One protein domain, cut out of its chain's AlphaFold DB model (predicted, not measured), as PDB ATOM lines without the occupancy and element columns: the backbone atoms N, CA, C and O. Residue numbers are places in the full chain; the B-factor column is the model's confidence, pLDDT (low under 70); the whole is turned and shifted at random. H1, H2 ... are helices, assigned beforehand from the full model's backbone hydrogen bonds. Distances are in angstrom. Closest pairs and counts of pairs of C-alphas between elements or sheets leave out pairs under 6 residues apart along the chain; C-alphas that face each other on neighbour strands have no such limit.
ATOM      1  N   ARG A 105      31.318   5.288 -26.844       51.75
ATOM      2  CA  ARG A 105      29.893   5.553 -27.143       51.75
ATOM      3  C   ARG A 105      29.180   4.400 -27.837       51.75
ATOM      4  O   ARG A 105      27.973   4.497 -28.040       51.75
ATOM      5  N   THR A 106      29.866   3.317 -28.210       59.72
ATOM      6  CA  THR A 106      29.207   2.224 -28.939       59.72
ATOM      7  C   THR A 106      29.092   0.944 -28.120       59.72
ATOM      8  O   THR A 106      30.024   0.514 -27.451       59.72
ATOM      9  N   VAL A 107      27.926   0.293 -28.205       57.56
ATOM     10  CA  VAL A 107      27.623  -0.988 -27.536       57.56
ATOM     11  C   VAL A 107      28.643  -2.085 -27.901       57.56
ATOM     12  O   VAL A 107      28.895  -2.982 -27.100       57.56
ATOM     13  N   GLY A 108      29.284  -1.985 -29.073       57.47
ATOM     14  CA  GLY A 108      30.377  -2.872 -29.484       57.47
ATOM     15  C   GLY A 108      31.640  -2.740 -28.624       57.47
ATOM     16  O   GLY A 108      32.218  -3.755 -28.249       57.47
ATOM     17  N   GLU A 109      32.021  -1.519 -28.238       59.62
ATOM     18  CA  GLU A 109      33.188  -1.258 -27.377       59.62
ATOM     19  C   GLU A 109      32.969  -1.826 -25.962       59.62
ATOM     20  O   GLU A 109      33.874  -2.416 -25.380       59.62
ATOM     21  N   MET A 110      31.740  -1.748 -25.435       59.44
ATOM     22  CA  MET A 110      31.390  -2.346 -24.137       59.44
ATOM     23  C   MET A 110      31.402  -3.880 -24.136       59.44
ATOM     24  O   MET A 110      31.626  -4.482 -23.085       59.44
ATOM     25  N   ASN A 111      31.136  -4.525 -25.274       62.44
ATOM     26  CA  ASN A 111      31.169  -5.984 -25.365       62.44
ATOM     27  C   ASN A 111      32.605  -6.513 -25.480       62.44
ATOM     28  O   ASN A 111      32.908  -7.527 -24.860       62.44
ATOM     29  N   GLY A 112      33.499  -5.793 -26.170       63.38
ATOM     30  CA  GLY A 112      34.926  -6.137 -26.223       63.38
ATOM     31  C   GLY A 112      35.576  -6.150 -24.836       63.38
ATOM     32  O   GLY A 112      36.203  -7.133 -24.457       63.38
ATOM     33  N   VAL A 113      35.312  -5.120 -24.022       66.69
ATOM     34  CA  VAL A 113      35.833  -5.038 -22.641       66.69
ATOM     35  C   VAL A 113      35.352  -6.208 -21.774       66.69
ATOM     36  O   VAL A 113      36.105  -6.702 -20.936       66.69
ATOM     37  N   LYS A 114      34.108  -6.673 -21.965       69.56
ATOM     38  CA  LYS A 114      33.548  -7.809 -21.213       69.56
ATOM     39  C   LYS A 114      34.216  -9.128 -21.580       69.56
ATOM     40  O   LYS A 114      34.562  -9.890 -20.682       69.56
ATOM     41  N   ASP A 115      34.414  -9.395 -22.866       67.12
ATOM     42  CA  ASP A 115      35.076 -10.628 -23.299       67.12
ATOM     43  C   ASP A 115      36.545 -10.657 -22.839       67.12
ATOM     44  O   ASP A 115      37.022 -11.685 -22.349       67.12
ATOM     45  N   GLU A 116      37.238  -9.513 -22.876       68.19
ATOM     46  CA  GLU A 116      38.613  -9.384 -22.378       68.19
ATOM     47  C   GLU A 116      38.717  -9.582 -20.861       68.19
ATOM     48  O   GLU A 116      39.630 -10.265 -20.389       68.19
ATOM     49  N   THR A 117      37.764  -9.049 -20.085       74.88
ATOM     50  CA  THR A 117      37.744  -9.259 -18.626       74.88
ATOM     51  C   THR A 117      37.463 -10.711 -18.249       74.88
ATOM     52  O   THR A 117      38.009 -11.208 -17.271       74.88
ATOM     53  N   CYS A 118      36.660 -11.442 -19.021       73.62
ATOM     54  CA  CYS A 118      36.442 -12.868 -18.757       73.62
ATOM     55  C   CYS A 118      37.714 -13.691 -19.020       73.62
ATOM     56  O   CYS A 118      38.038 -14.606 -18.262       73.62
ATOM     57  N   HIS A 119      38.451 -13.349 -20.079       75.06
ATOM     58  CA  HIS A 119      39.708 -14.008 -20.425       75.06
ATOM     59  C   HIS A 119      40.802 -13.746 -19.382       75.06
ATOM     60  O   HIS A 119      41.505 -14.669 -18.967       75.06
ATOM     61  N   SER A 120      40.902 -12.504 -18.903       76.00
ATOM     62  CA  SER A 120      41.862 -12.120 -17.870       76.00
ATOM     63  C   SER A 120      41.611 -12.795 -16.534       76.00
ATOM     64  O   SER A 120      42.544 -13.312 -15.922       76.00
ATOM     65  N   VAL A 121      40.347 -12.852 -16.115       79.56
ATOM     66  CA  VAL A 121      39.939 -13.551 -14.895       79.56
ATOM     67  C   VAL A 121      40.254 -15.043 -15.004       79.56
ATOM     68  O   VAL A 121      40.744 -15.627 -14.043       79.56
ATOM     69  N   GLY A 122      40.047 -15.656 -16.176       75.31
ATOM     70  CA  GLY A 122      40.425 -17.049 -16.423       75.31
ATOM     71  C   GLY A 122      41.926 -17.303 -16.262       75.31
ATOM     72  O   GLY A 122      42.316 -18.250 -15.581       75.31
ATOM     73  N   LEU A 123      42.768 -16.435 -16.829       73.62
ATOM     74  CA  LEU A 123      44.227 -16.534 -16.699       73.62
ATOM     75  C   LEU A 123      44.700 -16.282 -15.263       73.62
ATOM     76  O   LEU A 123      45.546 -17.021 -14.768       73.62
ATOM     77  N   ALA A 124      44.128 -15.292 -14.574       76.31
ATOM     78  CA  ALA A 124      44.437 -15.013 -13.173       76.31
ATOM     79  C   ALA A 124      44.051 -16.187 -12.260       76.31
ATOM     80  O   ALA A 124      44.807 -16.538 -11.357       76.31
ATOM     81  N   LEU A 125      42.909 -16.832 -12.522       79.94
ATOM     82  CA  LEU A 125      42.469 -18.008 -11.776       79.94
ATOM     83  C   LEU A 125      43.405 -19.197 -12.004       79.94
ATOM     84  O   LEU A 125      43.749 -19.876 -11.043       79.94
ATOM     85  N   VAL A 126      43.870 -19.422 -13.238       76.06
ATOM     86  CA  VAL A 126      44.886 -20.453 -13.506       76.06
ATOM     87  C   VAL A 126      46.205 -20.128 -12.829       76.06
ATOM     88  O   VAL A 126      46.781 -21.019 -12.220       76.06
ATOM     89  N   ALA A 127      46.668 -18.879 -12.877       75.00
ATOM     90  CA  ALA A 127      47.892 -18.474 -12.192       75.00
ATOM     91  C   ALA A 127      47.794 -18.712 -10.675       75.00
ATOM     92  O   ALA A 127      48.710 -19.277 -10.085       75.00
ATOM     93  N   ALA A 128      46.659 -18.367 -10.057       80.00
ATOM     94  CA  ALA A 128      46.408 -18.636  -8.641       80.00
ATOM     95  C   ALA A 128      46.369 -20.142  -8.329       80.00
ATOM     96  O   ALA A 128      46.882 -20.573  -7.301       80.00
ATOM     97  N   LEU A 129      45.790 -20.950  -9.220       79.38
ATOM     98  CA  LEU A 129      45.683 -22.399  -9.043       79.38
ATOM     99  C   LEU A 129      47.039 -23.097  -9.228       79.38
ATOM    100  O   LEU A 129      47.362 -24.006  -8.474       79.38
ATOM    101  N   LEU A 130      47.857 -22.635 -10.178       74.12
ATOM    102  CA  LEU A 130      49.248 -23.066 -10.342       74.12
ATOM    103  C   LEU A 130      50.082 -22.721  -9.110       74.12
ATOM    104  O   LEU A 130      50.822 -23.569  -8.628       74.12
ATOM    105  N   TRP A 131      49.903 -21.518  -8.571       78.81
ATOM    106  CA  TRP A 131      50.593 -21.084  -7.363       78.81
ATOM    107  C   TRP A 131      50.193 -21.908  -6.133       78.81
ATOM    108  O   TRP A 131      51.056 -22.326  -5.367       78.81
ATOM    109  N   ALA A 132      48.901 -22.209  -5.977       81.50
ATOM    110  CA  ALA A 132      48.420 -23.080  -4.906       81.50
ATOM    111  C   ALA A 132      49.022 -24.493  -5.005       81.50
ATOM    112  O   ALA A 132      49.400 -25.070  -3.990       81.50
ATOM    113  N   ILE A 133      49.162 -25.029  -6.223       77.75
ATOM    114  CA  ILE A 133      49.803 -26.332  -6.458       77.75
ATOM    115  C   ILE A 133      51.309 -26.270  -6.173       77.75
ATOM    116  O   ILE A 133      51.859 -27.201  -5.591       77.75
ATOM    117  N   GLU A 134      51.982 -25.190  -6.573       77.38
ATOM    118  CA  GLU A 134      53.420 -25.007  -6.358       77.38
ATOM    119  C   GLU A 134      53.764 -24.875  -4.871       77.38
ATOM    120  O   GLU A 134      54.724 -25.488  -4.415       77.38
ATOM    121  N   ALA A 135      52.932 -24.175  -4.092       81.69
ATOM    122  CA  ALA A 135      53.106 -24.027  -2.648       81.69
ATOM    123  C   ALA A 135      53.077 -25.368  -1.886       81.69
ATOM    124  O   ALA A 135      53.693 -25.491  -0.828       81.69
ATOM    125  N   GLU A 136      52.387 -26.378  -2.421       84.38
ATOM    126  CA  GLU A 136      52.258 -27.709  -1.810       84.38
ATOM    127  C   GLU A 136      53.263 -28.731  -2.386       84.38
ATOM    128  O   GLU A 136      53.501 -29.803  -1.824       84.38
ATOM    129  N   SER A 137      53.902 -28.389  -3.503       75.69
ATOM    130  CA  SER A 137      54.786 -29.249  -4.281       75.69
ATOM    131  C   SER A 137      56.242 -29.111  -3.809       75.69
ATOM    132  O   SER A 137      56.982 -28.258  -4.294       75.69
ATOM    133  N   SER A 138      56.699 -29.984  -2.903       75.94
ATOM    134  CA  SER A 138      58.128 -30.094  -2.553       75.94
ATOM    135  C   SER A 138      58.983 -30.394  -3.798       75.94
ATOM    136  O   SER A 138      58.624 -31.310  -4.540       75.94
ATOM    137  N   ASP A 139      60.103 -29.675  -3.978       74.56
ATOM    138  CA  ASP A 139      61.059 -29.552  -5.113       74.56
ATOM    139  C   ASP A 139      61.226 -30.697  -6.145       74.56
ATOM    140  O   ASP A 139      61.732 -30.469  -7.242       74.56
ATOM    141  N   ALA A 140      60.815 -31.931  -5.859       74.06
ATOM    142  CA  ALA A 140      60.868 -33.052  -6.796       74.06
ATOM    143  C   ALA A 140      59.646 -33.167  -7.742       74.06
ATOM    144  O   ALA A 140      59.745 -33.845  -8.767       74.06
ATOM    145  N   SER A 141      58.491 -32.550  -7.444       70.94
ATOM    146  CA  SER A 141      57.247 -32.745  -8.227       70.94
ATOM    147  C   SER A 141      57.023 -31.772  -9.391       70.94
ATOM    148  O   SER A 141      56.221 -32.067 -10.283       70.94
ATOM    149  N   THR A 142      57.744 -30.653  -9.447       72.06
ATOM    150  CA  THR A 142      57.559 -29.594 -10.460       72.06
ATOM    151  C   THR A 142      57.801 -30.091 -11.891       72.06
ATOM    152  O   THR A 142      57.017 -29.803 -12.798       72.06
ATOM    153  N   HIS A 143      58.810 -30.944 -12.098       77.19
ATOM    154  CA  HIS A 143      59.110 -31.521 -13.415       77.19
ATOM    155  C   HIS A 143      58.004 -32.453 -13.941       77.19
ATOM    156  O   HIS A 143      57.727 -32.482 -15.145       77.19
ATOM    157  N   HIS A 144      57.349 -33.206 -13.053       81.31
ATOM    158  CA  HIS A 144      56.224 -34.064 -13.430       81.31
ATOM    159  C   HIS A 144      54.979 -33.241 -13.757       81.31
ATOM    160  O   HIS A 144      54.281 -33.550 -14.724       81.31
ATOM    161  N   PHE A 145      54.733 -32.166 -13.005       76.88
ATOM    162  CA  PHE A 145      53.587 -31.295 -13.231       76.88
ATOM    163  C   PHE A 145      53.636 -30.616 -14.607       76.88
ATOM    164  O   PHE A 145      52.654 -30.677 -15.348       76.88
ATOM    165  N   ALA A 146      54.784 -30.060 -15.008       74.50
ATOM    166  CA  ALA A 146      54.938 -29.412 -16.315       74.50
ATOM    167  C   ALA A 146      54.656 -30.370 -17.491       74.50
ATOM    168  O   ALA A 146      53.989 -30.007 -18.468       74.50
ATOM    169  N   HIS A 147      55.104 -31.627 -17.377       81.81
ATOM    170  CA  HIS A 147      54.796 -32.666 -18.358       81.81
ATOM    171  C   HIS A 147      53.300 -32.989 -18.395       81.81
ATOM    172  O   HIS A 147      52.718 -33.038 -19.479       81.81
ATOM    173  N   VAL A 148      52.667 -33.178 -17.234       82.25
ATOM    174  CA  VAL A 148      51.229 -33.472 -17.145       82.25
ATOM    175  C   VAL A 148      50.402 -32.316 -17.710       82.25
ATOM    176  O   VAL A 148      49.533 -32.557 -18.544       82.25
ATOM    177  N   ALA A 149      50.704 -31.070 -17.346       76.06
ATOM    178  CA  ALA A 149      50.018 -29.885 -17.857       76.06
ATOM    179  C   ALA A 149      50.128 -29.776 -19.388       76.06
ATOM    180  O   ALA A 149      49.130 -29.534 -20.071       76.06
ATOM    181  N   SER A 150      51.313 -30.050 -19.942       77.25
ATOM    182  CA  SER A 150      51.535 -30.073 -21.392       77.25
ATOM    183  C   SER A 150      50.718 -31.166 -22.091       77.25
ATOM    184  O   SER A 150      50.105 -30.904 -23.128       77.25
ATOM    185  N   TYR A 151      50.646 -32.372 -21.516       85.50
ATOM    186  CA  TYR A 151      49.823 -33.463 -22.052       85.50
ATOM    187  C   TYR A 151      48.328 -33.151 -21.990       85.50
ATOM    188  O   TYR A 151      47.613 -33.375 -22.968       85.50
ATOM    189  N   VAL A 152      47.857 -32.617 -20.862       79.56
ATOM    190  CA  VAL A 152      46.452 -32.242 -20.667       79.56
ATOM    191  C   VAL A 152      46.057 -31.154 -21.663       79.56
ATOM    192  O   VAL A 152      45.057 -31.301 -22.365       79.56
ATOM    193  N   SER A 153      46.870 -30.105 -21.807       76.06
ATOM    194  CA  SER A 153      46.623 -29.033 -22.776       76.06
ATOM    195  C   SER A 153      46.618 -29.542 -24.223       76.06
ATOM    196  O   SER A 153      45.692 -29.252 -24.985       76.06
ATOM    197  N   GLY A 154      47.581 -30.398 -24.588       79.38
ATOM    198  CA  GLY A 154      47.615 -31.044 -25.903       79.38
ATOM    199  C   GLY A 154      46.369 -31.891 -26.188       79.38
ATOM    200  O   GLY A 154      45.821 -31.840 -27.292       79.38
ATOM    201  N   ALA A 155      45.864 -32.618 -25.187       83.62
ATOM    202  CA  ALA A 155      44.629 -33.390 -25.303       83.62
ATOM    203  C   ALA A 155      43.401 -32.487 -25.525       83.62
ATOM    204  O   ALA A 155      42.572 -32.790 -26.386       83.62
ATOM    205  N   PHE A 156      43.302 -31.356 -24.819       81.06
ATOM    206  CA  PHE A 156      42.231 -30.378 -25.039       81.06
ATOM    207  C   PHE A 156      42.305 -29.734 -26.427       81.06
ATOM    208  O   PHE A 156      41.277 -29.641 -27.098       81.06
ATOM    209  N   MET A 157      43.495 -29.351 -26.906       79.19
ATOM    210  CA  MET A 157      43.661 -28.822 -28.266       79.19
ATOM    211  C   MET A 157      43.207 -29.823 -29.333       79.19
ATOM    212  O   MET A 157      42.512 -29.441 -30.276       79.19
ATOM    213  N   LEU A 158      43.539 -31.109 -29.172       86.88
ATOM    214  CA  LEU A 158      43.065 -32.166 -30.070       86.88
ATOM    215  C   LEU A 158      41.545 -32.343 -29.996       86.88
ATOM    216  O   LEU A 158      40.895 -32.450 -31.035       86.88
ATOM    217  N   ALA A 159      40.969 -32.332 -28.792       86.25
ATOM    218  CA  ALA A 159      39.527 -32.454 -28.600       86.25
ATOM    219  C   ALA A 159      38.762 -31.284 -29.240       86.25
ATOM    220  O   ALA A 159      37.800 -31.508 -29.978       86.25
ATOM    221  N   PHE A 160      39.213 -30.042 -29.031       81.56
ATOM    222  CA  PHE A 160      38.614 -28.863 -29.658       81.56
ATOM    223  C   PHE A 160      38.815 -28.856 -31.173       81.56
ATOM    224  O   PHE A 160      37.862 -28.594 -31.905       81.56
ATOM    225  N   GLY A 161      40.010 -29.200 -31.660       84.31
ATOM    226  CA  GLY A 161      40.282 -29.324 -33.092       84.31
ATOM    227  C   GLY A 161      39.359 -30.341 -33.766       84.31
ATOM    228  O   GLY A 161      38.752 -30.041 -34.795       84.31
ATOM    229  N   LEU A 162      39.173 -31.510 -33.146       93.31
ATOM    230  CA  LEU A 162      38.256 -32.538 -33.635       93.31
ATOM    231  C   LEU A 162      36.798 -32.066 -33.581       93.31
ATOM    232  O   LEU A 162      36.061 -32.252 -34.549       93.31
ATOM    233  N   TYR A 163      36.387 -31.405 -32.497       91.75
ATOM    234  CA  TYR A 163      35.047 -30.833 -32.367       91.75
ATOM    235  C   TYR A 163      34.750 -29.805 -33.468       91.75
ATOM    236  O   TYR A 163      33.710 -29.892 -34.124       91.75
ATOM    237  N   PHE A 164      35.665 -28.867 -33.731       86.56
ATOM    238  CA  PHE A 164      35.499 -27.882 -34.801       86.56
ATOM    239  C   PHE A 164      35.512 -28.523 -36.189       86.56
ATOM    240  O   PHE A 164      34.752 -28.085 -37.051       86.56
ATOM    241  N   LEU A 165      36.297 -29.580 -36.403       91.38
ATOM    242  CA  LEU A 165      36.316 -30.318 -37.665       91.38
ATOM    243  C   LEU A 165      34.997 -31.065 -37.908       91.38
ATOM    244  O   LEU A 165      34.445 -31.003 -39.007       91.38
ATOM    245  N   VAL A 166      34.440 -31.702 -36.872       95.81
ATOM    246  CA  VAL A 166      33.111 -32.332 -36.929       95.81
ATOM    247  C   VAL A 166      32.034 -31.278 -37.174       95.81
ATOM    248  O   VAL A 166      31.214 -31.442 -38.075       95.81
ATOM    249  N   LYS A 167      32.066 -30.157 -36.448       92.19
ATOM    250  CA  LYS A 167      31.112 -29.061 -36.633       92.19
ATOM    251  C   LYS A 167      31.185 -28.483 -38.049       92.19
ATOM    252  O   LYS A 167      30.153 -28.362 -38.707       92.19
ATOM    253  N   ALA A 168      32.384 -28.209 -38.559       89.62
ATOM    254  CA  ALA A 168      32.591 -27.725 -39.922       89.62
ATOM    255  C   ALA A 168      32.058 -28.715 -40.963       89.62
ATOM    256  O   ALA A 168      31.392 -28.299 -41.909       89.62
ATOM    257  N   LYS A 169      32.268 -30.023 -40.762       95.56
ATOM    258  CA  LYS A 169      31.706 -31.064 -41.628       95.56
ATOM    259  C   LYS A 169      30.175 -31.047 -41.615       95.56
ATOM    260  O   LYS A 169      29.572 -31.059 -42.682       95.56
ATOM    261  N   THR A 170      29.548 -30.954 -40.440       95.62
ATOM    262  CA  THR A 170      28.077 -30.905 -40.345       95.62
ATOM    263  C   THR A 170      27.483 -29.659 -41.008       95.62
ATOM    264  O   THR A 170      26.441 -29.742 -41.654       95.62
ATOM    265  N   GLU A 171      28.147 -28.504 -40.909       93.19
ATOM    266  CA  GLU A 171      27.714 -27.287 -41.607       93.19
ATOM    267  C   GLU A 171      27.946 -27.387 -43.124       93.19
ATOM    268  O   GLU A 171      27.101 -26.957 -43.910       93.19
ATOM    269  N   LEU A 172      29.039 -28.025 -43.556       94.94
ATOM    270  CA  LEU A 172      29.304 -28.285 -44.970       94.94
ATOM    271  C   LEU A 172      28.246 -29.215 -45.582       94.94
ATOM    272  O   LEU A 172      27.787 -28.965 -46.693       94.94
ATOM    273  N   GLU A 173      27.813 -30.248 -44.855       95.38
ATOM    274  CA  GLU A 173      26.742 -31.158 -45.284       95.38
ATOM    275  C   GLU A 173      25.402 -30.423 -45.435       95.38
ATOM    276  O   GLU A 173      24.712 -30.604 -46.442       95.38
ATOM    277  N   LYS A 174      25.064 -29.517 -44.505       94.62
ATOM    278  CA  LYS A 174      23.874 -28.655 -44.628       94.62
ATOM    279  C   LYS A 174      23.947 -27.762 -45.868       94.62
ATOM    280  O   LYS A 174      22.966 -27.645 -46.602       94.62
ATOM    281  N   ILE A 175      25.103 -27.149 -46.133       93.50
ATOM    282  CA  ILE A 175      25.298 -26.313 -47.327       93.50
ATOM    283  C   ILE A 175      25.219 -27.166 -48.599       93.50
ATOM    284  O   ILE A 175      24.566 -26.757 -49.560       93.50
ATOM    285  N   SER A 176      25.814 -28.362 -48.597       95.62
ATOM    286  CA  SER A 176      25.765 -29.296 -49.726       95.62
ATOM    287  C   SER A 176      24.327 -29.655 -50.092       95.62
ATOM    288  O   SER A 176      23.964 -29.567 -51.259       95.62
ATOM    289  N   GLN A 177      23.464 -29.943 -49.111       94.31
ATOM    290  CA  GLN A 177      22.043 -30.231 -49.363       94.31
ATOM    291  C   GLN A 177      21.295 -29.043 -50.001       94.31
ATOM    292  O   GLN A 177      20.444 -29.215 -50.883       94.31
ATOM    293  N   VAL A 178      21.618 -27.809 -49.605       93.19
ATOM    294  CA  VAL A 178      21.029 -26.600 -50.210       93.19
ATOM    295  C   VAL A 178      21.541 -26.383 -51.639       93.19
ATOM    296  O   VAL A 178      20.783 -25.965 -52.519       93.19
ATOM    297  N   VAL A 179      22.814 -26.681 -51.901       93.81
ATOM    298  CA  VAL A 179      23.394 -26.590 -53.248       93.81
ATOM    299  C   VAL A 179      22.820 -27.669 -54.165       93.81
ATOM    300  O   VAL A 179      22.423 -27.349 -55.288       93.81
ATOM    301  N   ASP A 180      22.678 -28.903 -53.688       93.19
ATOM    302  CA  ASP A 180      22.104 -30.007 -54.461       93.19
ATOM    303  C   ASP A 180      20.630 -29.760 -54.790       93.19
ATOM    304  O   ASP A 180      20.223 -29.905 -55.943       93.19
ATOM    305  N   SER A 181      19.834 -29.262 -53.838       92.38
ATOM    306  CA  SER A 181      18.425 -28.922 -54.094       92.38
ATOM    307  C   SER A 181      18.258 -27.783 -55.111       92.38
ATOM    308  O   SER A 181      17.353 -27.830 -55.951       92.38
ATOM    309  N   ARG A 182      19.147 -26.778 -55.115       87.38
ATOM    310  CA  ARG A 182      19.156 -25.734 -56.160       87.38
ATOM    311  C   ARG A 182      19.603 -26.266 -57.514       87.38
ATOM    312  O   ARG A 182      19.030 -25.891 -58.537       87.38
ATOM    313  N   THR A 183      20.612 -27.128 -57.522       90.94
ATOM    314  CA  THR A 183      21.161 -27.713 -58.746       90.94
ATOM    315  C   THR A 183      20.123 -28.624 -59.398       90.94
ATOM    316  O   THR A 183      19.860 -28.476 -60.588       90.94
ATOM    317  N   SER A 184      19.418 -29.443 -58.611       88.44
ATOM    318  CA  SER A 184      18.309 -30.286 -59.080       88.44
ATOM    319  C   SER A 184      17.179 -29.474 -59.726       88.44
ATOM    320  O   SER A 184      16.723 -29.827 -60.811       88.44
ATOM    321  N   ARG A 185      16.753 -28.341 -59.138       84.75
ATOM    322  CA  ARG A 185      15.722 -27.476 -59.758       84.75
ATOM    323  C   ARG A 185      16.173 -26.874 -61.086       84.75
ATOM    324  O   ARG A 185      15.360 -26.716 -61.990       84.75
ATOM    325  N   ARG A 186      17.458 -26.533 -61.210       85.06
ATOM    326  CA  ARG A 186      17.994 -25.956 -62.448       85.06
ATOM    327  C   ARG A 186      17.980 -26.958 -63.600       85.06
ATOM    328  O   ARG A 186      17.693 -26.556 -64.722       85.06
ATOM    329  N   TRP A 187      18.250 -28.234 -63.331       79.06
ATOM    330  CA  TRP A 187      18.175 -29.278 -64.355       79.06
ATOM    331  C   TRP A 187      16.737 -29.542 -64.811       79.06
ATOM    332  O   TRP A 187      16.514 -29.633 -66.012       79.06
ATOM    333  N   HIS A 188      15.753 -29.540 -63.905       77.06
ATOM    334  CA  HIS A 188      14.343 -29.700 -64.294       77.06
ATOM    335  C   HIS A 188      13.803 -28.552 -65.161       77.06
ATOM    336  O   HIS A 188      12.941 -28.780 -66.003       77.06
ATOM    337  N   LEU A 189      14.304 -27.326 -64.985       75.31
ATOM    338  CA  LEU A 189      13.942 -26.196 -65.851       75.31
ATOM    339  C   LEU A 189      14.616 -26.282 -67.227       75.31
ATOM    340  O   LEU A 189      13.974 -26.008 -68.232       75.31
ATOM    341  N   ALA A 190      15.882 -26.708 -67.279       74.44
ATOM    342  CA  ALA A 190      16.597 -26.874 -68.544       74.44
ATOM    343  C   ALA A 190      16.012 -27.997 -69.418       74.44
ATOM    344  O   ALA A 190      16.087 -27.904 -70.636       74.44
ATOM    345  N   ARG A 274      16.580 -15.657 -18.538       80.81
ATOM    346  CA  ARG A 274      17.291 -16.938 -18.695       80.81
ATOM    347  C   ARG A 274      18.168 -16.965 -19.945       80.81
ATOM    348  O   ARG A 274      19.314 -17.383 -19.852       80.81
ATOM    349  N   ALA A 275      17.676 -16.471 -21.082       81.62
ATOM    350  CA  ALA A 275      18.468 -16.423 -22.315       81.62
ATOM    351  C   ALA A 275      19.716 -15.531 -22.173       81.62
ATOM    352  O   ALA A 275      20.802 -15.929 -22.586       81.62
ATOM    353  N   ARG A 276      19.585 -14.364 -21.522       81.62
ATOM    354  CA  ARG A 276      20.718 -13.461 -21.254       81.62
ATOM    355  C   ARG A 276      21.741 -14.069 -20.295       81.62
ATOM    356  O   ARG A 276      22.934 -13.921 -20.526       81.62
ATOM    357  N   LEU A 277      21.283 -14.762 -19.250       82.50
ATOM    358  CA  LEU A 277      22.171 -15.411 -18.286       82.50
ATOM    359  C   LEU A 277      22.922 -16.579 -18.930       82.50
ATOM    360  O   LEU A 277      24.132 -16.673 -18.773       82.50
ATOM    361  N   VAL A 278      22.242 -17.412 -19.726       85.50
ATOM    362  CA  VAL A 278      22.891 -18.497 -20.478       85.50
ATOM    363  C   VAL A 278      23.912 -17.937 -21.466       85.50
ATOM    364  O   VAL A 278      25.020 -18.452 -21.531       85.50
ATOM    365  N   GLN A 279      23.594 -16.860 -22.188       81.94
ATOM    366  CA  GLN A 279      24.539 -16.236 -23.115       81.94
ATOM    367  C   GLN A 279      25.769 -15.666 -22.396       81.94
ATOM    368  O   GLN A 279      26.883 -15.902 -22.848       81.94
ATOM    369  N   ALA A 280      25.577 -14.975 -21.268       78.31
ATOM    370  CA  ALA A 280      26.673 -14.438 -20.461       78.31
ATOM    371  C   ALA A 280      27.533 -15.546 -19.833       78.31
ATOM    372  O   ALA A 280      28.750 -15.428 -19.762       78.31
ATOM    373  N   LEU A 281      26.911 -16.643 -19.397       81.56
ATOM    374  CA  LEU A 281      27.621 -17.776 -18.815       81.56
ATOM    375  C   LEU A 281      28.397 -18.546 -19.888       81.56
ATOM    376  O   LEU A 281      29.535 -18.933 -19.659       81.56
ATOM    377  N   VAL A 282      27.830 -18.701 -21.087       85.56
ATOM    378  CA  VAL A 282      28.528 -19.299 -22.232       85.56
ATOM    379  C   VAL A 282      29.689 -18.419 -22.690       85.56
ATOM    380  O   VAL A 282      30.761 -18.963 -22.936       85.56
ATOM    381  N   SER A 283      29.526 -17.093 -22.769       79.06
ATOM    382  CA  SER A 283      30.622 -16.185 -23.143       79.06
ATOM    383  C   SER A 283      31.729 -16.177 -22.088       79.06
ATOM    384  O   SER A 283      32.905 -16.265 -22.431       79.06
ATOM    385  N   PHE A 284      31.362 -16.187 -20.804       76.88
ATOM    386  CA  PHE A 284      32.299 -16.297 -19.689       76.88
ATOM    387  C   PHE A 284      33.062 -17.629 -19.709       76.88
ATOM    388  O   PHE A 284      34.290 -17.640 -19.685       76.88
ATOM    389  N   CYS A 285      32.358 -18.759 -19.835       82.25
ATOM    390  CA  CYS A 285      32.980 -20.080 -19.934       82.25
ATOM    391  C   CYS A 285      33.844 -20.213 -21.189       82.25
ATOM    392  O   CYS A 285      34.909 -20.812 -21.117       82.25
ATOM    393  N   ALA A 286      33.426 -19.654 -22.327       81.31
ATOM    394  CA  ALA A 286      34.236 -19.633 -23.540       81.31
ATOM    395  C   ALA A 286      35.499 -18.777 -23.361       81.31
ATOM    396  O   ALA A 286      36.564 -19.182 -23.819       81.31
ATOM    397  N   GLY A 287      35.401 -17.646 -22.655       77.31
ATOM    398  CA  GLY A 287      36.539 -16.797 -22.300       77.31
ATOM    399  C   GLY A 287      37.543 -17.512 -21.399       77.31
ATOM    400  O   GLY A 287      38.736 -17.514 -21.703       77.31
ATOM    401  N   ILE A 288      37.057 -18.194 -20.355       75.69
ATOM    402  CA  ILE A 288      37.889 -19.015 -19.465       75.69
ATOM    403  C   ILE A 288      38.501 -20.177 -20.241       75.69
ATOM    404  O   ILE A 288      39.717 -20.282 -20.305       75.69
ATOM    405  N   LEU A 289      37.697 -21.029 -20.880       80.25
ATOM    406  CA  LEU A 289      38.202 -22.197 -21.611       80.25
ATOM    407  C   LEU A 289      39.169 -21.790 -22.726       80.25
ATOM    408  O   LEU A 289      40.179 -22.454 -22.921       80.25
ATOM    409  N   GLY A 290      38.900 -20.682 -23.416       77.12
ATOM    410  CA  GLY A 290      39.796 -20.114 -24.417       77.12
ATOM    411  C   GLY A 290      41.085 -19.536 -23.829       77.12
ATOM    412  O   GLY A 290      42.111 -19.575 -24.498       77.12
ATOM    413  N   GLY A 291      41.064 -19.036 -22.591       73.75
ATOM    414  CA  GLY A 291      42.260 -18.606 -21.857       73.75
ATOM    415  C   GLY A 291      43.118 -19.769 -21.389       73.75
ATOM    416  O   GLY A 291      44.321 -19.777 -21.632       73.75
ATOM    417  N   ILE A 292      42.493 -20.782 -20.788       70.81
ATOM    418  CA  ILE A 292      43.192 -21.942 -20.223       70.81
ATOM    419  C   ILE A 292      43.700 -22.879 -21.324       70.81
ATOM    420  O   ILE A 292      44.860 -23.278 -21.316       70.81
ATOM    421  N   ALA A 293      42.836 -23.239 -22.276       73.81
ATOM    422  CA  ALA A 293      43.161 -24.179 -23.351       73.81
ATOM    423  C   ALA A 293      43.733 -23.487 -24.597       73.81
ATOM    424  O   ALA A 293      44.100 -24.149 -25.572       73.81
ATOM    425  N   GLY A 294      43.784 -22.153 -24.596       74.12
ATOM    426  CA  GLY A 294      44.354 -21.394 -25.691       74.12
ATOM    427  C   GLY A 294      45.866 -21.600 -25.780       74.12
ATOM    428  O   GLY A 294      46.544 -21.696 -24.754       74.12
ATOM    429  N   PRO A 295      46.440 -21.581 -26.997       73.12
ATOM    430  CA  PRO A 295      47.892 -21.567 -27.159       73.12
ATOM    431  C   PRO A 295      48.530 -20.385 -26.417       73.12
ATOM    432  O   PRO A 295      49.645 -20.516 -25.931       73.12
ATOM    433  N   GLY A 296      47.808 -19.266 -26.262       77.81
ATOM    434  CA  GLY A 296      48.269 -18.099 -25.507       77.81
ATOM    435  C   GLY A 296      48.557 -18.391 -24.031       77.81
ATOM    436  O   GLY A 296      49.616 -18.004 -23.548       77.81
ATOM    437  N   GLY A 297      47.681 -19.124 -23.335       78.88
ATOM    438  CA  GLY A 297      47.894 -19.486 -21.928       78.88
ATOM    439  C   GLY A 297      49.111 -20.393 -21.745       78.88
ATOM    440  O   GLY A 297      49.958 -20.140 -20.892       78.88
ATOM    441  N   MET A 298      49.273 -21.393 -22.616       78.62
ATOM    442  CA  MET A 298      50.453 -22.269 -22.597       78.62
ATOM    443  C   MET A 298      51.750 -21.527 -22.922       78.62
ATOM    444  O   MET A 298      52.773 -21.778 -22.285       78.62
ATOM    445  N   LEU A 299      51.714 -20.608 -23.889       81.81
ATOM    446  CA  LEU A 299      52.869 -19.779 -24.239       81.81
ATOM    447  C   LEU A 299      53.273 -18.834 -23.106       81.81
ATOM    448  O   LEU A 299      54.439 -18.469 -23.045       81.81
ATOM    449  N   ALA A 300      52.351 -18.468 -22.211       84.44
ATOM    450  CA  ALA A 300      52.660 -17.700 -21.007       84.44
ATOM    451  C   ALA A 300      53.266 -18.574 -19.899       84.44
ATOM    452  O   ALA A 300      54.195 -18.163 -19.212       84.44
ATOM    453  N   ILE A 301      52.749 -19.792 -19.728       83.12
ATOM    454  CA  ILE A 301      53.152 -20.677 -18.629       83.12
ATOM    455  C   ILE A 301      54.546 -21.263 -18.872       83.12
ATOM    456  O   ILE A 301      55.350 -21.310 -17.948       83.12
ATOM    457  N   VAL A 302      54.869 -21.680 -20.102       83.69
ATOM    458  CA  VAL A 302      56.159 -22.339 -20.381       83.69
ATOM    459  C   VAL A 302      57.354 -21.448 -20.011       83.69
ATOM    460  O   VAL A 302      58.205 -21.916 -19.261       83.69
ATOM    461  N   PRO A 303      57.437 -20.175 -20.436       84.19
ATOM    462  CA  PRO A 303      58.531 -19.292 -20.040       84.19
ATOM    463  C   PRO A 303      58.502 -18.952 -18.547       84.19
ATOM    464  O   PRO A 303      59.562 -18.817 -17.948       84.19
ATOM    465  N   ALA A 304      57.312 -18.873 -17.934       85.75
ATOM    466  CA  ALA A 304      57.177 -18.618 -16.503       85.75
ATOM    467  C   ALA A 304      57.863 -19.700 -15.652       85.75
ATOM    468  O   ALA A 304      58.456 -19.375 -14.630       85.75
ATOM    469  N   THR A 305      57.865 -20.960 -16.112       82.88
ATOM    470  CA  THR A 305      58.554 -22.063 -15.414       82.88
ATOM    471  C   THR A 305      60.086 -22.001 -15.460       82.88
ATOM    472  O   THR A 305      60.730 -22.762 -14.746       82.88
ATOM    473  N   TYR A 306      60.688 -21.129 -16.281       85.94
ATOM    474  CA  TYR A 306      62.148 -20.946 -16.314       85.94
ATOM    475  C   TYR A 306      62.659 -19.945 -15.272       85.94
ATOM    476  O   TYR A 306      63.872 -19.787 -15.145       85.94
ATOM    477  N   TYR A 307      61.769 -19.239 -14.571       87.81
ATOM    478  CA  TYR A 307      62.162 -18.298 -13.531       87.81
ATOM    479  C   TYR A 307      62.265 -19.013 -12.185       87.81
ATOM    480  O   TYR A 307      61.306 -19.632 -11.734       87.81
ATOM    481  N   ASP A 308      63.424 -18.892 -11.535       88.62
ATOM    482  CA  ASP A 308      63.707 -19.554 -10.254       88.62
ATOM    483  C   ASP A 308      62.938 -18.923  -9.086       88.62
ATOM    484  O   ASP A 308      62.743 -19.542  -8.040       88.62
ATOM    485  N   THR A 309      62.518 -17.662  -9.233       89.50
ATOM    486  CA  THR A 309      61.776 -16.950  -8.195       89.50
ATOM    487  C   THR A 309      60.327 -16.734  -8.610       89.50
ATOM    488  O   THR A 309      60.034 -16.240  -9.700       89.50
ATOM    489  N   ALA A 310      59.406 -17.018  -7.686       82.88
ATOM    490  CA  ALA A 310      57.980 -16.774  -7.894       82.88
ATOM    491  C   ALA A 310      57.706 -15.317  -8.307       82.88
ATOM    492  O   ALA A 310      56.868 -15.060  -9.166       82.88
ATOM    493  N   ALA A 311      58.450 -14.355  -7.748       86.56
ATOM    494  CA  ALA A 311      58.317 -12.941  -8.088       86.56
ATOM    495  C   ALA A 311      58.631 -12.646  -9.568       86.56
ATOM    496  O   ALA A 311      57.898 -11.891 -10.206       86.56
ATOM    497  N   GLU A 312      59.678 -13.252 -10.133       87.25
ATOM    498  CA  GLU A 312      60.020 -13.099 -11.551       87.25
ATOM    499  C   GLU A 312      59.002 -13.799 -12.460       87.25
ATOM    500  O   GLU A 312      58.587 -13.221 -13.467       87.25
ATOM    501  N   ALA A 313      58.519 -14.984 -12.067       85.50
ATOM    502  CA  ALA A 313      57.447 -15.679 -12.774       85.50
ATOM    503  C   ALA A 313      56.148 -14.848 -12.795       85.50
ATOM    504  O   ALA A 313      55.516 -14.701 -13.845       85.50
ATOM    505  N   PHE A 314      55.776 -14.225 -11.671       84.56
ATOM    506  CA  PHE A 314      54.623 -13.324 -11.593       84.56
ATOM    507  C   PHE A 314      54.809 -12.064 -12.434       84.56
ATOM    508  O   PHE A 314      53.880 -11.663 -13.135       84.56
ATOM    509  N   ALA A 315      55.993 -11.452 -12.405       90.25
ATOM    510  CA  ALA A 315      56.292 -10.298 -13.246       90.25
ATOM    511  C   ALA A 315      56.190 -10.658 -14.738       90.25
ATOM    512  O   ALA A 315      55.622  -9.900 -15.529       90.25
ATOM    513  N   TYR A 316      56.665 -11.844 -15.127       90.50
ATOM    514  CA  TYR A 316      56.541 -12.345 -16.492       90.50
ATOM    515  C   TYR A 316      55.078 -12.586 -16.894       90.50
ATOM    516  O   TYR A 316      54.618 -12.050 -17.902       90.50
ATOM    517  N   ILE A 317      54.313 -13.336 -16.096       85.69
ATOM    518  CA  ILE A 317      52.898 -13.621 -16.386       85.69
ATOM    519  C   ILE A 317      52.086 -12.321 -16.417       85.69
ATOM    520  O   ILE A 317      51.270 -12.125 -17.317       85.69
ATOM    521  N   GLY A 318      52.334 -11.407 -15.477       85.88
ATOM    522  CA  GLY A 318      51.676 -10.106 -15.416       85.88
ATOM    523  C   GLY A 318      51.967  -9.243 -16.645       85.88
ATOM    524  O   GLY A 318      51.044  -8.687 -17.240       85.88
ATOM    525  N   THR A 319      53.227  -9.169 -17.085       87.88
ATOM    526  CA  THR A 319      53.598  -8.410 -18.292       87.88
ATOM    527  C   THR A 319      53.055  -9.045 -19.567       87.88
ATOM    528  O   THR A 319      52.534  -8.323 -20.417       87.88
ATOM    529  N   PHE A 320      53.093 -10.375 -19.686       86.12
ATOM    530  CA  PHE A 320      52.465 -11.100 -20.792       86.12
ATOM    531  C   PHE A 320      50.963 -10.814 -20.856       86.12
ATOM    532  O   PHE A 320      50.422 -10.530 -21.925       86.12
ATOM    533  N   PHE A 321      50.298 -10.842 -19.701       84.38
ATOM    534  CA  PHE A 321      48.877 -10.567 -19.589       84.38
ATOM    535  C   PHE A 321      48.539  -9.137 -20.044       84.38
ATOM    536  O   PHE A 321      47.710  -8.958 -20.938       84.38
ATOM    537  N   ILE A 322      49.241  -8.128 -19.515       85.19
ATOM    538  CA  ILE A 322      49.054  -6.722 -19.907       85.19
ATOM    539  C   ILE A 322      49.317  -6.534 -21.406       85.19
ATOM    540  O   ILE A 322      48.519  -5.897 -22.096       85.19
ATOM    541  N   ALA A 323      50.404  -7.109 -21.930       89.06
ATOM    542  CA  ALA A 323      50.752  -7.017 -23.344       89.06
ATOM    543  C   ALA A 323      49.692  -7.676 -24.241       89.06
ATOM    544  O   ALA A 323      49.311  -7.102 -25.260       89.06
ATOM    545  N   SER A 324      49.174  -8.845 -23.856       85.50
ATOM    546  CA  SER A 324      48.129  -9.550 -24.603       85.50
ATOM    547  C   SER A 324      46.815  -8.767 -24.621       85.50
ATOM    548  O   SER A 324      46.217  -8.614 -25.686       85.50
ATOM    549  N   THR A 325      46.374  -8.232 -23.477       82.50
ATOM    550  CA  THR A 325      45.169  -7.389 -23.407       82.50
ATOM    551  C   THR A 325      45.334  -6.124 -24.237       82.50
ATOM    552  O   THR A 325      44.446  -5.774 -25.007       82.50
ATOM    553  N   LEU A 326      46.494  -5.468 -24.157       86.94
ATOM    554  CA  LEU A 326      46.775  -4.271 -24.944       86.94
ATOM    555  C   LEU A 326      46.765  -4.572 -26.450       86.94
ATOM    556  O   LEU A 326      46.166  -3.824 -27.219       86.94
ATOM    557  N   MET A 327      47.365  -5.685 -26.880       89.00
ATOM    558  CA  MET A 327      47.353  -6.097 -28.286       89.00
ATOM    559  C   MET A 327      45.942  -6.429 -28.782       89.00
ATOM    560  O   MET A 327      45.581  -6.011 -29.883       89.00
ATOM    561  N   MET A 328      45.128  -7.131 -27.988       87.00
ATOM    562  CA  MET A 328      43.729  -7.398 -28.345       87.00
ATOM    563  C   MET A 328      42.909  -6.108 -28.426       87.00
ATOM    564  O   MET A 328      42.216  -5.911 -29.425       87.00
ATOM    565  N   GLY A 329      43.077  -5.190 -27.472       83.69
ATOM    566  CA  GLY A 329      42.411  -3.890 -27.476       83.69
ATOM    567  C   GLY A 329      42.794  -3.028 -28.683       83.69
ATOM    568  O   GLY A 329      41.919  -2.442 -29.322       83.69
ATOM    569  N   ILE A 330      44.078  -3.000 -29.066       89.62
ATOM    570  CA  ILE A 330      44.542  -2.292 -30.273       89.62
ATOM    571  C   ILE A 330      43.943  -2.920 -31.531       89.62
ATOM    572  O   ILE A 330      43.415  -2.206 -32.382       89.62
ATOM    573  N   VAL A 331      43.996  -4.247 -31.660       88.56
ATOM    574  CA  VAL A 331      43.433  -4.947 -32.820       88.56
ATOM    575  C   VAL A 331      41.924  -4.707 -32.904       88.56
ATOM    576  O   VAL A 331      41.420  -4.403 -33.983       88.56
ATOM    577  N   ALA A 332      41.204  -4.762 -31.782       85.25
ATOM    578  CA  ALA A 332      39.777  -4.468 -31.716       85.25
ATOM    579  C   ALA A 332      39.464  -3.016 -32.110       85.25
ATOM    580  O   ALA A 332      38.529  -2.789 -32.879       85.25
ATOM    581  N   ALA A 333      40.262  -2.048 -31.651       86.31
ATOM    582  CA  ALA A 333      40.122  -0.642 -32.026       86.31
ATOM    583  C   ALA A 333      40.349  -0.433 -33.532       86.31
ATOM    584  O   ALA A 333      39.518   0.182 -34.199       86.31
ATOM    585  N   ILE A 334      41.416  -1.019 -34.091       92.31
ATOM    586  CA  ILE A 334      41.706  -0.963 -35.531       92.31
ATOM    587  C   ILE A 334      40.560  -1.595 -36.324       92.31
ATOM    588  O   ILE A 334      40.058  -0.986 -37.267       92.31
ATOM    589  N   TYR A 335      40.096  -2.787 -35.940       88.94
ATOM    590  CA  TYR A 335      38.961  -3.424 -36.607       88.94
ATOM    591  C   TYR A 335      37.690  -2.575 -36.511       88.94
ATOM    592  O   TYR A 335      36.968  -2.469 -37.502       88.94
ATOM    593  N   GLY A 336      37.424  -1.944 -35.364       88.06
ATOM    594  CA  GLY A 336      36.304  -1.024 -35.182       88.06
ATOM    595  C   GLY A 336      36.325   0.125 -36.190       88.06
ATOM    596  O   GLY A 336      35.306   0.397 -36.824       88.06
ATOM    597  N   GLU A 337      37.492   0.727 -36.412       89.38
ATOM    598  CA  GLU A 337      37.668   1.810 -37.384       89.38
ATOM    599  C   GLU A 337      37.585   1.319 -38.838       89.38
ATOM    600  O   GLU A 337      36.879   1.915 -39.653       89.38
ATOM    601  N   VAL A 338      38.199   0.174 -39.168       92.88
ATOM    602  CA  VAL A 338      38.101  -0.417 -40.518       92.88
ATOM    603  C   VAL A 338      36.652  -0.759 -40.876       92.88
ATOM    604  O   VAL A 338      36.231  -0.543 -42.013       92.88
ATOM    605  N   TYR A 339      35.858  -1.262 -39.925       85.25
ATOM    606  CA  TYR A 339      34.442  -1.555 -40.160       85.25
ATOM    607  C   TYR A 339      33.537  -0.318 -40.103       85.25
ATOM    608  O   TYR A 339      32.449  -0.353 -40.683       85.25
ATOM    609  N   ARG A 340      33.961   0.767 -39.437       79.81
ATOM    610  CA  ARG A 340      33.260   2.060 -39.463       79.81
ATOM    611  C   ARG A 340      33.429   2.792 -40.782       79.81
ATOM    612  O   ARG A 340      32.557   3.595 -41.110       79.81
TER     613      ARG A 340
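What this domain is: This is residues 105 to 190 and 274 to 340 of the 573 residues of an uncharacterized protein of Perkinsus marinus (strain ATCC 50983 / TXsc) (UniProt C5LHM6). One very long helix, H2, runs past a loose body of four shorter helices, and its residues 161 to 190 stick out free. In the body H1 and H5 run side by side, H5 folds back along H4, and H3 crosses H1. The printed part has 153 residues with five named helices, H1 to H5, all helix; it is loose, radius of gyration of the C-alphas 21.6 A, spans 77 by 43 by 33 A.

How they stand to each other: H2, residues 142 to 190, touches no helix. H4, residues 295 to 304, and H5, residues 310 to 340, form a hairpin, closest C-alphas Ala 304 and Ala 313, 4.8 A. H1, residues 107 to 136, touches H5 with residues 112 to 120 alone, closest C-alphas Glu 116 and Thr 325, 6.9 A, at a shallow tilt of 15 degrees, opposite ways. H1, H4 and H5 make a bundle, helices grouped together. H3, residues 274 to 292, touches H1 at a steep tilt of 52 degrees, closest C-alphas Gly 122 and Ile 288, 4.4 A. Every O i to N i+4 pair is within hydrogen-bond range in H3 and H5, 25 of 26 in H1, 44 of 45 in H2, 5 of 6 in H4.

Where its parts are: H2 runs 71.1 A from C-alpha 142 at (57.559, -29.594, -10.460); H1 44.5 A, H5 44.3 A to C-alpha 340 at (33.260, 2.060, -39.463).

The domain as a whole: Residues 191 to 273 are not printed; C-alphas 190 and 274 are 50.8 A apart. Residues 105 to 116 have pLDDT under 70.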